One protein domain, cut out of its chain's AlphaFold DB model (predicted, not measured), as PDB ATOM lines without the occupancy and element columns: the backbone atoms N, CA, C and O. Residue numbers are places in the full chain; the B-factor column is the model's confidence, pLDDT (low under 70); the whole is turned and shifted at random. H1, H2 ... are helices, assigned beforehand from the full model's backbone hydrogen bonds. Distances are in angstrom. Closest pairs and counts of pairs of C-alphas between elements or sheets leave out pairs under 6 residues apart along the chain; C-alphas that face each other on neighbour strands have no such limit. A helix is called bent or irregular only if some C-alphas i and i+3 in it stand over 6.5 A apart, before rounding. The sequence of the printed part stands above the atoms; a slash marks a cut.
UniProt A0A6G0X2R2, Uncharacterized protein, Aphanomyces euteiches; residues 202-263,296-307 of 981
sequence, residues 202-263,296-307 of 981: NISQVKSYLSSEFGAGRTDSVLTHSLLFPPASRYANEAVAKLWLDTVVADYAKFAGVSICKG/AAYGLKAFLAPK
ATOM      1  N   ASN A 202      -8.518  -8.070  15.835       63.25
ATOM      2  CA  ASN A 202      -7.535  -8.269  16.900       63.25
ATOM      3  C   ASN A 202      -6.855  -9.648  16.804       63.25
ATOM      4  O   ASN A 202      -7.282 -10.515  16.045       63.25
ATOM      5  N   ILE A 203      -5.780  -9.876  17.572       66.38
ATOM      6  CA  ILE A 203      -4.979 -11.114  17.474       66.38
ATOM      7  C   ILE A 203      -5.823 -12.381  17.702       66.38
ATOM      8  O   ILE A 203      -5.566 -13.400  17.073       66.38
ATOM      9  N   SER A 204      -6.857 -12.322  18.545       69.44
ATOM     10  CA  SER A 204      -7.751 -13.453  18.813       69.44
ATOM     11  C   SER A 204      -8.663 -13.749  17.621       69.44
ATOM     12  O   SER A 204      -8.812 -14.906  17.241       69.44
ATOM     13  N   GLN A 205      -9.207 -12.715  16.973       73.75
ATOM     14  CA  GLN A 205      -9.994 -12.844  15.740       73.75
ATOM     15  C   GLN A 205      -9.132 -13.293  14.554       73.75
ATOM     16  O   GLN A 205      -9.566 -14.134  13.773       73.75
ATOM     17  N   VAL A 206      -7.886 -12.814  14.459       74.44
ATOM     18  CA  VAL A 206      -6.884 -13.290  13.490       74.44
ATOM     19  C   VAL A 206      -6.596 -14.775  13.703       74.44
ATOM     20  O   VAL A 206      -6.661 -15.559  12.758       74.44
ATOM     21  N   LYS A 207      -6.307 -15.182  14.948       79.38
ATOM     22  CA  LYS A 207      -6.039 -16.583  15.293       79.38
ATOM     23  C   LYS A 207      -7.251 -17.476  15.035       79.38
ATOM     24  O   LYS A 207      -7.071 -18.598  14.565       79.38
ATOM     25  N   SER A 208      -8.459 -16.976  15.296       76.62
ATOM     26  CA  SER A 208      -9.713 -17.677  15.011       76.62
ATOM     27  C   SER A 208      -9.951 -17.822  13.510       76.62
ATOM     28  O   SER A 208     -10.269 -18.917  13.074       76.62
ATOM     29  N   TYR A 209      -9.744 -16.760  12.724       80.62
ATOM     30  CA  TYR A 209      -9.895 -16.770  11.265       80.62
ATOM     31  C   TYR A 209      -8.906 -17.730  10.598       80.62
ATOM     32  O   TYR A 209      -9.289 -18.551   9.771       80.62
ATOM     33  N   LEU A 210      -7.631 -17.672  10.999       78.38
ATOM     34  CA  LEU A 210      -6.601 -18.576  10.489       78.38
ATOM     35  C   LEU A 210      -6.908 -20.036  10.849       78.38
ATOM     36  O   LEU A 210      -6.793 -20.912   9.998       78.38
ATOM     37  N   SER A 211      -7.357 -20.288  12.083       75.38
ATOM     38  CA  SER A 211      -7.724 -21.636  12.527       75.38
ATOM     39  C   SER A 211      -8.992 -22.168  11.846       75.38
ATOM     40  O   SER A 211      -9.053 -23.360  11.557       75.38
ATOM     41  N   SER A 212      -9.993 -21.319  11.576       72.25
ATOM     42  CA  SER A 212     -11.270 -21.732  10.972       72.25
ATOM     43  C   SER A 212     -11.178 -21.947   9.462       72.25
ATOM     44  O   SER A 212     -11.739 -22.909   8.951       72.25
ATOM     45  N   GLU A 213     -10.471 -21.069   8.748       75.00
ATOM     46  CA  GLU A 213     -10.406 -21.091   7.280       75.00
ATOM     47  C   GLU A 213      -9.268 -21.967   6.737       75.00
ATOM     48  O   GLU A 213      -9.379 -22.487   5.624       75.00
ATOM     49  N   PHE A 214      -8.181 -22.125   7.508       72.62
ATOM     50  CA  PHE A 214      -6.946 -22.793   7.072       72.62
ATOM     51  C   PHE A 214      -6.474 -23.933   8.002       72.62
ATOM     52  O   PHE A 214      -5.472 -24.583   7.696       72.62
ATOM     53  N   GLY A 215      -7.197 -24.216   9.097       65.56
ATOM     54  CA  GLY A 215      -6.949 -25.335  10.021       65.56
ATOM     55  C   GLY A 215      -6.145 -24.974  11.283       65.56
ATOM     56  O   GLY A 215      -5.323 -24.057  11.293       65.56
ATOM     57  N   ALA A 216      -6.376 -25.709  12.378       57.62
ATOM     58  CA  ALA A 216      -5.718 -25.485  13.669       57.62
ATOM     59  C   ALA A 216      -4.307 -26.101  13.705       57.62
ATOM     60  O   ALA A 216      -4.171 -27.312  13.560       57.62
ATOM     61  N   GLY A 217      -3.273 -25.285  13.948       57.97
ATOM     62  CA  GLY A 217      -1.901 -25.771  14.176       57.97
ATOM     63  C   GLY A 217      -0.768 -24.890  13.641       57.97
ATOM     64  O   GLY A 217       0.337 -25.015  14.131       57.97
ATOM     65  N   ARG A 218      -1.017 -23.969  12.693       66.50
ATOM     66  CA  ARG A 218       0.047 -23.170  12.020       66.50
ATOM     67  C   ARG A 218      -0.033 -21.665  12.280       66.50
ATOM     68  O   ARG A 218       0.638 -20.854  11.638       66.50
ATOM     69  N   THR A 219      -0.899 -21.280  13.206       71.94
ATOM     70  CA  THR A 219      -1.310 -19.895  13.423       71.94
ATOM     71  C   THR A 219      -0.152 -19.026  13.899       71.94
ATOM     72  O   THR A 219       0.036 -17.924  13.392       71.94
ATOM     73  N   ASP A 220       0.675 -19.527  14.816       71.69
ATOM     74  CA  ASP A 220       1.806 -18.767  15.353       71.69
ATOM     75  C   ASP A 220       2.977 -18.666  14.353       71.69
ATOM     76  O   ASP A 220       3.630 -17.622  14.274       71.69
ATOM     77  N   SER A 221       3.184 -19.682  13.509       75.88
ATOM     78  CA  SER A 221       4.175 -19.675  12.420       75.88
ATOM     79  C   SER A 221       3.827 -18.643  11.338       75.88
ATOM     80  O   SER A 221       4.669 -17.828  10.951       75.88
ATOM     81  N   VAL A 222       2.557 -18.600  10.913       78.19
ATOM     82  CA  VAL A 222       2.034 -17.595   9.968       78.19
ATOM     83  C   VAL A 222       2.070 -16.193  10.580       78.19
ATOM     84  O   VAL A 222       2.482 -15.242   9.918       78.19
ATOM     85  N   LEU A 223       1.710 -16.044  11.859       80.31
ATOM     86  CA  LEU A 223       1.810 -14.765  12.568       80.31
ATOM     87  C   LEU A 223       3.261 -14.284  12.675       80.31
ATOM     88  O   LEU A 223       3.529 -13.099  12.491       80.31
ATOM     89  N   THR A 224       4.211 -15.191  12.888       77.31
ATOM     90  CA  THR A 224       5.641 -14.857  12.885       77.31
ATOM     91  C   THR A 224       6.114 -14.455  11.485       77.31
ATOM     92  O   THR A 224       6.857 -13.484  11.349       77.31
ATOM     93  N   HIS A 225       5.644 -15.131  10.429       80.06
ATOM     94  CA  HIS A 225       5.908 -14.752   9.032       80.06
ATOM     95  C   HIS A 225       5.310 -13.387   8.671       80.06
ATOM     96  O   HIS A 225       5.942 -12.599   7.968       80.06
ATOM     97  N   SER A 226       4.152 -13.044   9.240       79.12
ATOM     98  CA  SER A 226       3.501 -11.747   9.030       79.12
ATOM     99  C   SER A 226       4.359 -10.552   9.476       79.12
ATOM    100  O   SER A 226       4.247  -9.467   8.904       79.12
ATOM    101  N   LEU A 227       5.287 -10.753  10.425       78.31
ATOM    102  CA  LEU A 227       6.219  -9.715  10.882       78.31
ATOM    103  C   LEU A 227       7.179  -9.241   9.784       78.31
ATOM    104  O   LEU A 227       7.729  -8.149   9.905       78.31
ATOM    105  N   LEU A 228       7.381 -10.026   8.719       74.75
ATOM    106  CA  LEU A 228       8.197  -9.638   7.564       74.75
ATOM    107  C   LEU A 228       7.491  -8.636   6.646       74.75
ATOM    108  O   LEU A 228       8.156  -7.899   5.918       74.75
ATOM    109  N   PHE A 229       6.161  -8.578   6.709       75.06
ATOM    110  CA  PHE A 229       5.325  -7.752   5.842       75.06
ATOM    111  C   PHE A 229       4.335  -6.913   6.657       75.06
ATOM    112  O   PHE A 229       3.130  -6.977   6.400       75.06
ATOM    113  N   PRO A 230       4.801  -6.127   7.647       67.69
ATOM    114  CA  PRO A 230       3.897  -5.387   8.507       67.69
ATOM    115  C   PRO A 230       3.082  -4.387   7.672       67.69
ATOM    116  O   PRO A 230       3.631  -3.739   6.772       67.69
ATOM    117  N   PRO A 231       1.778  -4.228   7.949       66.06
ATOM    118  CA  PRO A 231       0.953  -3.273   7.227       66.06
ATOM    119  C   PRO A 231       1.482  -1.845   7.429       66.06
ATOM    120  O   PRO A 231       1.781  -1.432   8.549       66.06
ATOM    121  N   ALA A 232       1.606  -1.080   6.338       60.88
ATOM    122  CA  ALA A 232       2.171   0.278   6.361       60.88
ATOM    123  C   ALA A 232       1.341   1.268   7.202       60.88
ATOM    124  O   ALA A 232       1.862   2.262   7.708       60.88
ATOM    125  N   SER A 233       0.049   0.988   7.348       60.31
ATOM    126  CA  SER A 233      -0.899   1.684   8.209       60.31
ATOM    127  C   SER A 233      -1.979   0.702   8.653       60.31
ATOM    128  O   SER A 233      -2.180  -0.331   8.014       60.31
ATOM    129  N   ARG A 234      -2.706   1.026   9.725       62.19
ATOM    130  CA  ARG A 234      -3.867   0.238  10.163       62.19
ATOM    131  C   ARG A 234      -4.868   0.096   9.003       62.19
ATOM    132  O   ARG A 234      -5.198   1.097   8.365       62.19
ATOM    133  N   TYR A 235      -5.302  -1.132   8.708       70.75
ATOM    134  CA  TYR A 235      -6.308  -1.383   7.673       70.75
ATOM    135  C   TYR A 235      -7.662  -0.801   8.087       70.75
ATOM    136  O   TYR A 235      -8.003  -0.808   9.266       70.75
ATOM    137  N   ALA A 236      -8.408  -0.275   7.113       60.22
ATOM    138  CA  ALA A 236      -9.635   0.484   7.355       60.22
ATOM    139  C   ALA A 236     -10.824  -0.377   7.812       60.22
ATOM    140  O   ALA A 236     -11.747   0.149   8.416       60.22
ATOM    141  N   ASN A 237     -10.824  -1.676   7.497       68.69
ATOM    142  CA  ASN A 237     -11.866  -2.615   7.903       68.69
ATOM    143  C   ASN A 237     -11.340  -4.062   7.918       68.69
ATOM    144  O   ASN A 237     -10.261  -4.366   7.395       68.69
ATOM    145  N   GLU A 238     -12.124  -4.959   8.513       74.38
ATOM    146  CA  GLU A 238     -11.802  -6.379   8.681       74.38
ATOM    147  C   GLU A 238     -11.626  -7.127   7.348       74.38
ATOM    148  O   GLU A 238     -10.739  -7.971   7.227       74.38
ATOM    149  N   ALA A 239     -12.416  -6.795   6.322       73.56
ATOM    150  CA  ALA A 239     -12.357  -7.459   5.018       73.56
ATOM    151  C   ALA A 239     -10.988  -7.278   4.337       73.56
ATOM    152  O   ALA A 239     -10.417  -8.236   3.813       73.56
ATOM    153  N   VAL A 240     -10.423  -6.068   4.403       75.75
ATOM    154  CA  VAL A 240      -9.079  -5.783   3.875       75.75
ATOM    155  C   VAL A 240      -7.999  -6.494   4.699       75.75
ATOM    156  O   VAL A 240      -7.028  -6.998   4.135       75.75
ATOM    157  N   ALA A 241      -8.175  -6.591   6.020       76.06
ATOM    158  CA  ALA A 241      -7.229  -7.282   6.895       76.06
ATOM    159  C   ALA A 241      -7.212  -8.808   6.669       76.06
ATOM    160  O   ALA A 241      -6.134  -9.405   6.641       76.06
ATOM    161  N   LYS A 242      -8.377  -9.429   6.431       81.75
ATOM    162  CA  LYS A 242      -8.501 -10.844   6.035       81.75
ATOM    163  C   LYS A 242      -7.860 -11.119   4.678       81.75
ATOM    164  O   LYS A 242      -7.109 -12.077   4.551       81.75
ATOM    165  N   LEU A 243      -8.076 -10.244   3.692       82.31
ATOM    166  CA  LEU A 243      -7.443 -10.370   2.376       82.31
ATOM    167  C   LEU A 243      -5.912 -10.288   2.473       82.31
ATOM    168  O   LEU A 243      -5.206 -11.055   1.823       82.31
ATOM    169  N   TRP A 244      -5.385  -9.395   3.315       84.81
ATOM    170  CA  TRP A 244      -3.950  -9.345   3.589       84.81
ATOM    171  C   TRP A 244      -3.452 -10.624   4.275       84.81
ATOM    172  O   TRP A 244      -2.438 -11.171   3.847       84.81
ATOM    173  N   LEU A 245      -4.163 -11.163   5.271       84.12
ATOM    174  CA  LEU A 245      -3.789 -12.448   5.873       84.12
ATOM    175  C   LEU A 245      -3.777 -13.592   4.856       84.12
ATOM    176  O   LEU A 245      -2.844 -14.387   4.883       84.12
ATOM    177  N   ASP A 246      -4.735 -13.644   3.929       83.19
ATOM    178  CA  ASP A 246      -4.751 -14.644   2.855       83.19
ATOM    179  C   ASP A 246      -3.473 -14.543   1.995       83.19
ATOM    180  O   ASP A 246      -2.876 -15.561   1.638       83.19
ATOM    181  N   THR A 247      -2.977 -13.324   1.731       82.31
ATOM    182  CA  THR A 247      -1.689 -13.132   1.036       82.31
ATOM    183  C   THR A 247      -0.484 -13.570   1.869       82.31
ATOM    184  O   THR A 247       0.444 -14.160   1.321       82.31
ATOM    185  N   VAL A 248      -0.502 -13.341   3.187       83.44
ATOM    186  CA  VAL A 248       0.559 -13.778   4.111       83.44
ATOM    187  C   VAL A 248       0.594 -15.303   4.218       83.44
ATOM    188  O   VAL A 248       1.674 -15.885   4.226       83.44
ATOM    189  N   VAL A 249      -0.566 -15.965   4.249       81.50
ATOM    190  CA  VAL A 249      -0.675 -17.432   4.240       81.50
ATOM    191  C   VAL A 249      -0.155 -18.002   2.922       81.50
ATOM    192  O   VAL A 249       0.590 -18.980   2.936       81.50
ATOM    193  N   ALA A 250      -0.482 -17.377   1.787       78.00
ATOM    194  CA  ALA A 250       0.021 -17.794   0.481       78.00
ATOM    195  C   ALA A 250       1.546 -17.614   0.337       78.00
ATOM    196  O   ALA A 250       2.204 -18.438  -0.301       78.00
ATOM    197  N   ASP A 251       2.124 -16.560   0.922       78.19
ATOM    198  CA  ASP A 251       3.579 -16.352   0.918       78.19
ATOM    199  C   ASP A 251       4.292 -17.306   1.884       78.19
ATOM    200  O   ASP A 251       5.283 -17.939   1.514       78.19
ATOM    201  N   TYR A 252       3.715 -17.530   3.070       78.75
ATOM    202  CA  TYR A 252       4.191 -18.540   4.012       78.75
ATOM    203  C   TYR A 252       4.171 -19.943   3.391       78.75
ATOM    204  O   TYR A 252       5.144 -20.681   3.522       78.75
ATOM    205  N   ALA A 253       3.109 -20.294   2.658       73.81
ATOM    206  CA  ALA A 253       2.983 -21.553   1.925       73.81
ATOM    207  C   ALA A 253       4.131 -21.746   0.914       73.81
ATOM    208  O   ALA A 253       4.758 -22.807   0.873       73.81
ATOM    209  N   LYS A 254       4.489 -20.695   0.162       78.56
ATOM    210  CA  LYS A 254       5.655 -20.714  -0.739       78.56
ATOM    211  C   LYS A 254       6.977 -20.831   0.014       78.56
ATOM    212  O   LYS A 254       7.845 -21.582  -0.420       78.56
ATOM    213  N   PHE A 255       7.135 -20.100   1.115       73.56
ATOM    214  CA  PHE A 255       8.350 -20.117   1.931       73.56
ATOM    215  C   PHE A 255       8.591 -21.487   2.581       73.56
ATOM    216  O   PHE A 255       9.713 -21.987   2.554       73.56
ATOM    217  N   ALA A 256       7.543 -22.098   3.135       70.38
ATOM    218  CA  ALA A 256       7.608 -23.392   3.805       70.38
ATOM    219  C   ALA A 256       7.564 -24.585   2.829       70.38
ATOM    220  O   ALA A 256       7.808 -25.714   3.245       70.38
ATOM    221  N   GLY A 257       7.254 -24.358   1.546       69.56
ATOM    222  CA  GLY A 257       7.101 -25.420   0.545       69.56
ATOM    223  C   GLY A 257       5.848 -26.283   0.747       69.56
ATOM    224  O   GLY A 257       5.852 -27.456   0.384       69.56
ATOM    225  N   VAL A 258       4.786 -25.722   1.336       67.88
ATOM    226  CA  VAL A 258       3.548 -26.428   1.715       67.88
ATOM    227  C   VAL A 258       2.361 -25.858   0.932       67.88
ATOM    228  O   VAL A 258       2.309 -24.659   0.684       67.88
ATOM    229  N   SER A 259       1.381 -26.686   0.554       68.69
ATOM    230  CA  SER A 259       0.134 -26.222  -0.081       68.69
ATOM    231  C   SER A 259      -0.942 -25.953   0.977       68.69
ATOM    232  O   SER A 259      -1.275 -26.849   1.751       68.69
ATOM    233  N   ILE A 260      -1.477 -24.729   1.030       68.19
ATOM    234  CA  ILE A 260      -2.526 -24.323   1.979       68.19
ATOM    235  C   ILE A 260      -3.727 -23.788   1.185       68.19
ATOM    236  O   ILE A 260      -3.587 -22.818   0.440       68.19
ATOM    237  N   CYS A 261      -4.901 -24.406   1.345       60.28
ATOM    238  CA  CYS A 261      -6.143 -24.023   0.663       60.28
ATOM    239  C   CYS A 261      -7.184 -23.521   1.675       60.28
ATOM    240  O   CYS A 261      -7.306 -24.085   2.761       60.28
ATOM    241  N   LYS A 262      -7.946 -22.486   1.302       69.00
ATOM    242  CA  LYS A 262      -9.084 -21.967   2.077       69.00
ATOM    243  C   LYS A 262     -10.257 -22.947   1.963       69.00
ATOM    244  O   LYS A 262     -10.516 -23.434   0.862       69.00
ATOM    245  N   GLY A 263     -10.929 -23.280   3.065       54.69
ATOM    246  CA  GLY A 263     -11.990 -24.294   3.087       54.69
ATOM    247  C   GLY A 263     -13.078 -24.098   2.013       54.69
ATOM    248  O   GLY A 263     -13.860 -23.158   2.089       54.69
ATOM    249  N   ALA A 296      17.460 -19.954  12.370       68.50
ATOM    250  CA  ALA A 296      17.970 -18.744  13.038       68.50
ATOM    251  C   ALA A 296      18.055 -17.500  12.127       68.50
ATOM    252  O   ALA A 296      17.706 -16.396  12.543       68.50
ATOM    253  N   ALA A 297      18.459 -17.666  10.861       69.38
ATOM    254  CA  ALA A 297      18.519 -16.572   9.888       69.38
ATOM    255  C   ALA A 297      17.137 -15.965   9.582       69.38
ATOM    256  O   ALA A 297      17.012 -14.761   9.354       69.38
ATOM    257  N   TYR A 298      16.096 -16.795   9.589       72.06
ATOM    258  CA  TYR A 298      14.721 -16.378   9.367       72.06
ATOM    259  C   TYR A 298      14.131 -15.711  10.621       72.06
ATOM    260  O   TYR A 298      13.548 -14.629  10.521       72.06
ATOM    261  N   GLY A 299      14.411 -16.258  11.810       69.06
ATOM    262  CA  GLY A 299      14.076 -15.615  13.087       69.06
ATOM    263  C   GLY A 299      14.698 -14.220  13.234       69.06
ATOM    264  O   GLY A 299      14.035 -13.281  13.675       69.06
ATOM    265  N   LEU A 300      15.941 -14.035  12.772       74.31
ATOM    266  CA  LEU A 300      16.614 -12.733  12.788       74.31
ATOM    267  C   LEU A 300      15.940 -11.711  11.855       74.31
ATOM    268  O   LEU A 300      15.798 -10.543  12.220       74.31
ATOM    269  N   LYS A 301      15.489 -12.138  10.667       73.75
ATOM    270  CA  LYS A 301      14.733 -11.281   9.736       73.75
ATOM    271  C   LYS A 301      13.399 -10.839  10.343       73.75
ATOM    272  O   LYS A 301      13.099  -9.647  10.316       73.75
ATOM    273  N   ALA A 302      12.648 -11.770  10.936       71.00
ATOM    274  CA  ALA A 302      11.368 -11.482  11.585       71.00
ATOM    275  C   ALA A 302      11.527 -10.559  12.810       71.00
ATOM    276  O   ALA A 302      10.718  -9.662  13.012       71.00
ATOM    277  N   PHE A 303      12.605 -10.709  13.586       73.75
ATOM    278  CA  PHE A 303      12.895  -9.841  14.734       73.75
ATOM    279  C   PHE A 303      13.278  -8.407  14.337       73.75
ATOM    280  O   PHE A 303      12.931  -7.443  15.025       73.75
ATOM    281  N   LEU A 304      14.026  -8.245  13.242       75.94
ATOM    282  CA  LEU A 304      14.483  -6.930  12.792       75.94
ATOM    283  C   LEU A 304      13.396  -6.159  12.032       75.94
ATOM    284  O   LEU A 304      13.351  -4.934  12.139       75.94
ATOM    285  N   ALA A 305      12.502  -6.834  11.309       73.69
ATOM    286  CA  ALA A 305      11.491  -6.180  10.477       73.69
ATOM    287  C   ALA A 305      10.609  -5.142  11.226       73.69
ATOM    288  O   ALA A 305      10.503  -4.018  10.728       73.69
ATOM    289  N   PRO A 306      10.096  -5.388  12.454       66.94
ATOM    290  CA  PRO A 306       9.355  -4.383  13.227       66.94
ATOM    291  C   PRO A 306      10.214  -3.184  13.651       66.94
ATOM    292  O   PRO A 306       9.764  -2.040  13.601       66.94
ATOM    293  N   LYS A 307      11.479  -3.421  14.032       70.75
ATOM    294  CA  LYS A 307      12.418  -2.358  14.446       70.75
ATOM    295  C   LYS A 307      12.834  -1.455  13.286       70.75
ATOM    296  O   LYS A 307      13.242  -0.317  13.507       70.75
TER     297      LYS A 307
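This is residues 202 to 263 and 296 to 307 of the 981 residues of an uncharacterized protein of Aphanomyces euteiches (UniProt A0A6G0X2R2). Three shorter helices, H1, H2 and H4, have their centres in a row with H2 in the middle, and the long H3 runs behind H1 and H2, with H2 packed crosswise on it. H4 makes the far end of the row, next to H2 alone; the link of residues 227 to 237 makes a wide loop from H2 round to H3, and residues 257 to 263 fold back from the end of H3. The printed part has 74 residues with four named helices in the order H1, H2, H3, H4 and no named strand, and its class is all helix. The whole is compact, with a radius of gyration of the C-alphas of 12.2 A and spans of 32 by 30 by 18 A.

H1, residues 203 to 214, begins at C-alpha 203 at (-4.979, -11.114, 17.474) and is 15.8 A from first to last C-alpha. H2, residues 219 to 226, is 10.4 A long. H3, residues 238 to 256, is the longest helix at 26.3 A, with C-alpha 238 at (-11.802, -6.379, 8.681). H4, residues 296 to 307, is 17.4 A long and ends at C-alpha 307 at (12.418, -2.358, 14.446). H4 is irregular, but only just: C-alphas 303 and 306 are 6.7 A apart.

H1 and H2 only just touch, with 3 pairs of C-alphas within 8 A. H1 touches H2 with residues 207 to 211 alone, and the closest C-alphas of the two, those of Lys 207 and Thr 219, are 6.1 A apart. Their lines are about perpendicular, at 74 degrees. H2 also touches H3, which meets it with residues 245 to 252 alone; the closest C-alphas, those of Ser 226 and Val 248, are 6.1 A apart. These two are about perpendicular, at 89 degrees. H1 and H3 are near each other, with 14 pairs of C-alphas within 10 A. H2 and H4 are close but not clearly touching, and their closest C-alphas, those of Thr 224 and Ala 302, are 6.8 A apart. They run the same way at a steep tilt of 66 degrees. H4 is apart from H1 and from H3. In H1, H2 and H3 every O i to N i+4 pair is within hydrogen-bond range; in H4 6 of 8 are.

The two C-alphas farthest apart, those of Gly 263 and Lys 307, are 34.7 A from each other. Residues 264 to 295 are not printed, and C-alphas 263 and 296 are 32.1 A apart across this cut, which lies in the link from H3 to H4. The link from H1 to H2 is tight, with 4 residues, and the link from H2 to H3 is long, with 11. The mean pLDDT of the printed part is 72.7; 25 residues are under 70, among them residues 202 to 204, 215 to 218, 230 to 234 and 257 to 263.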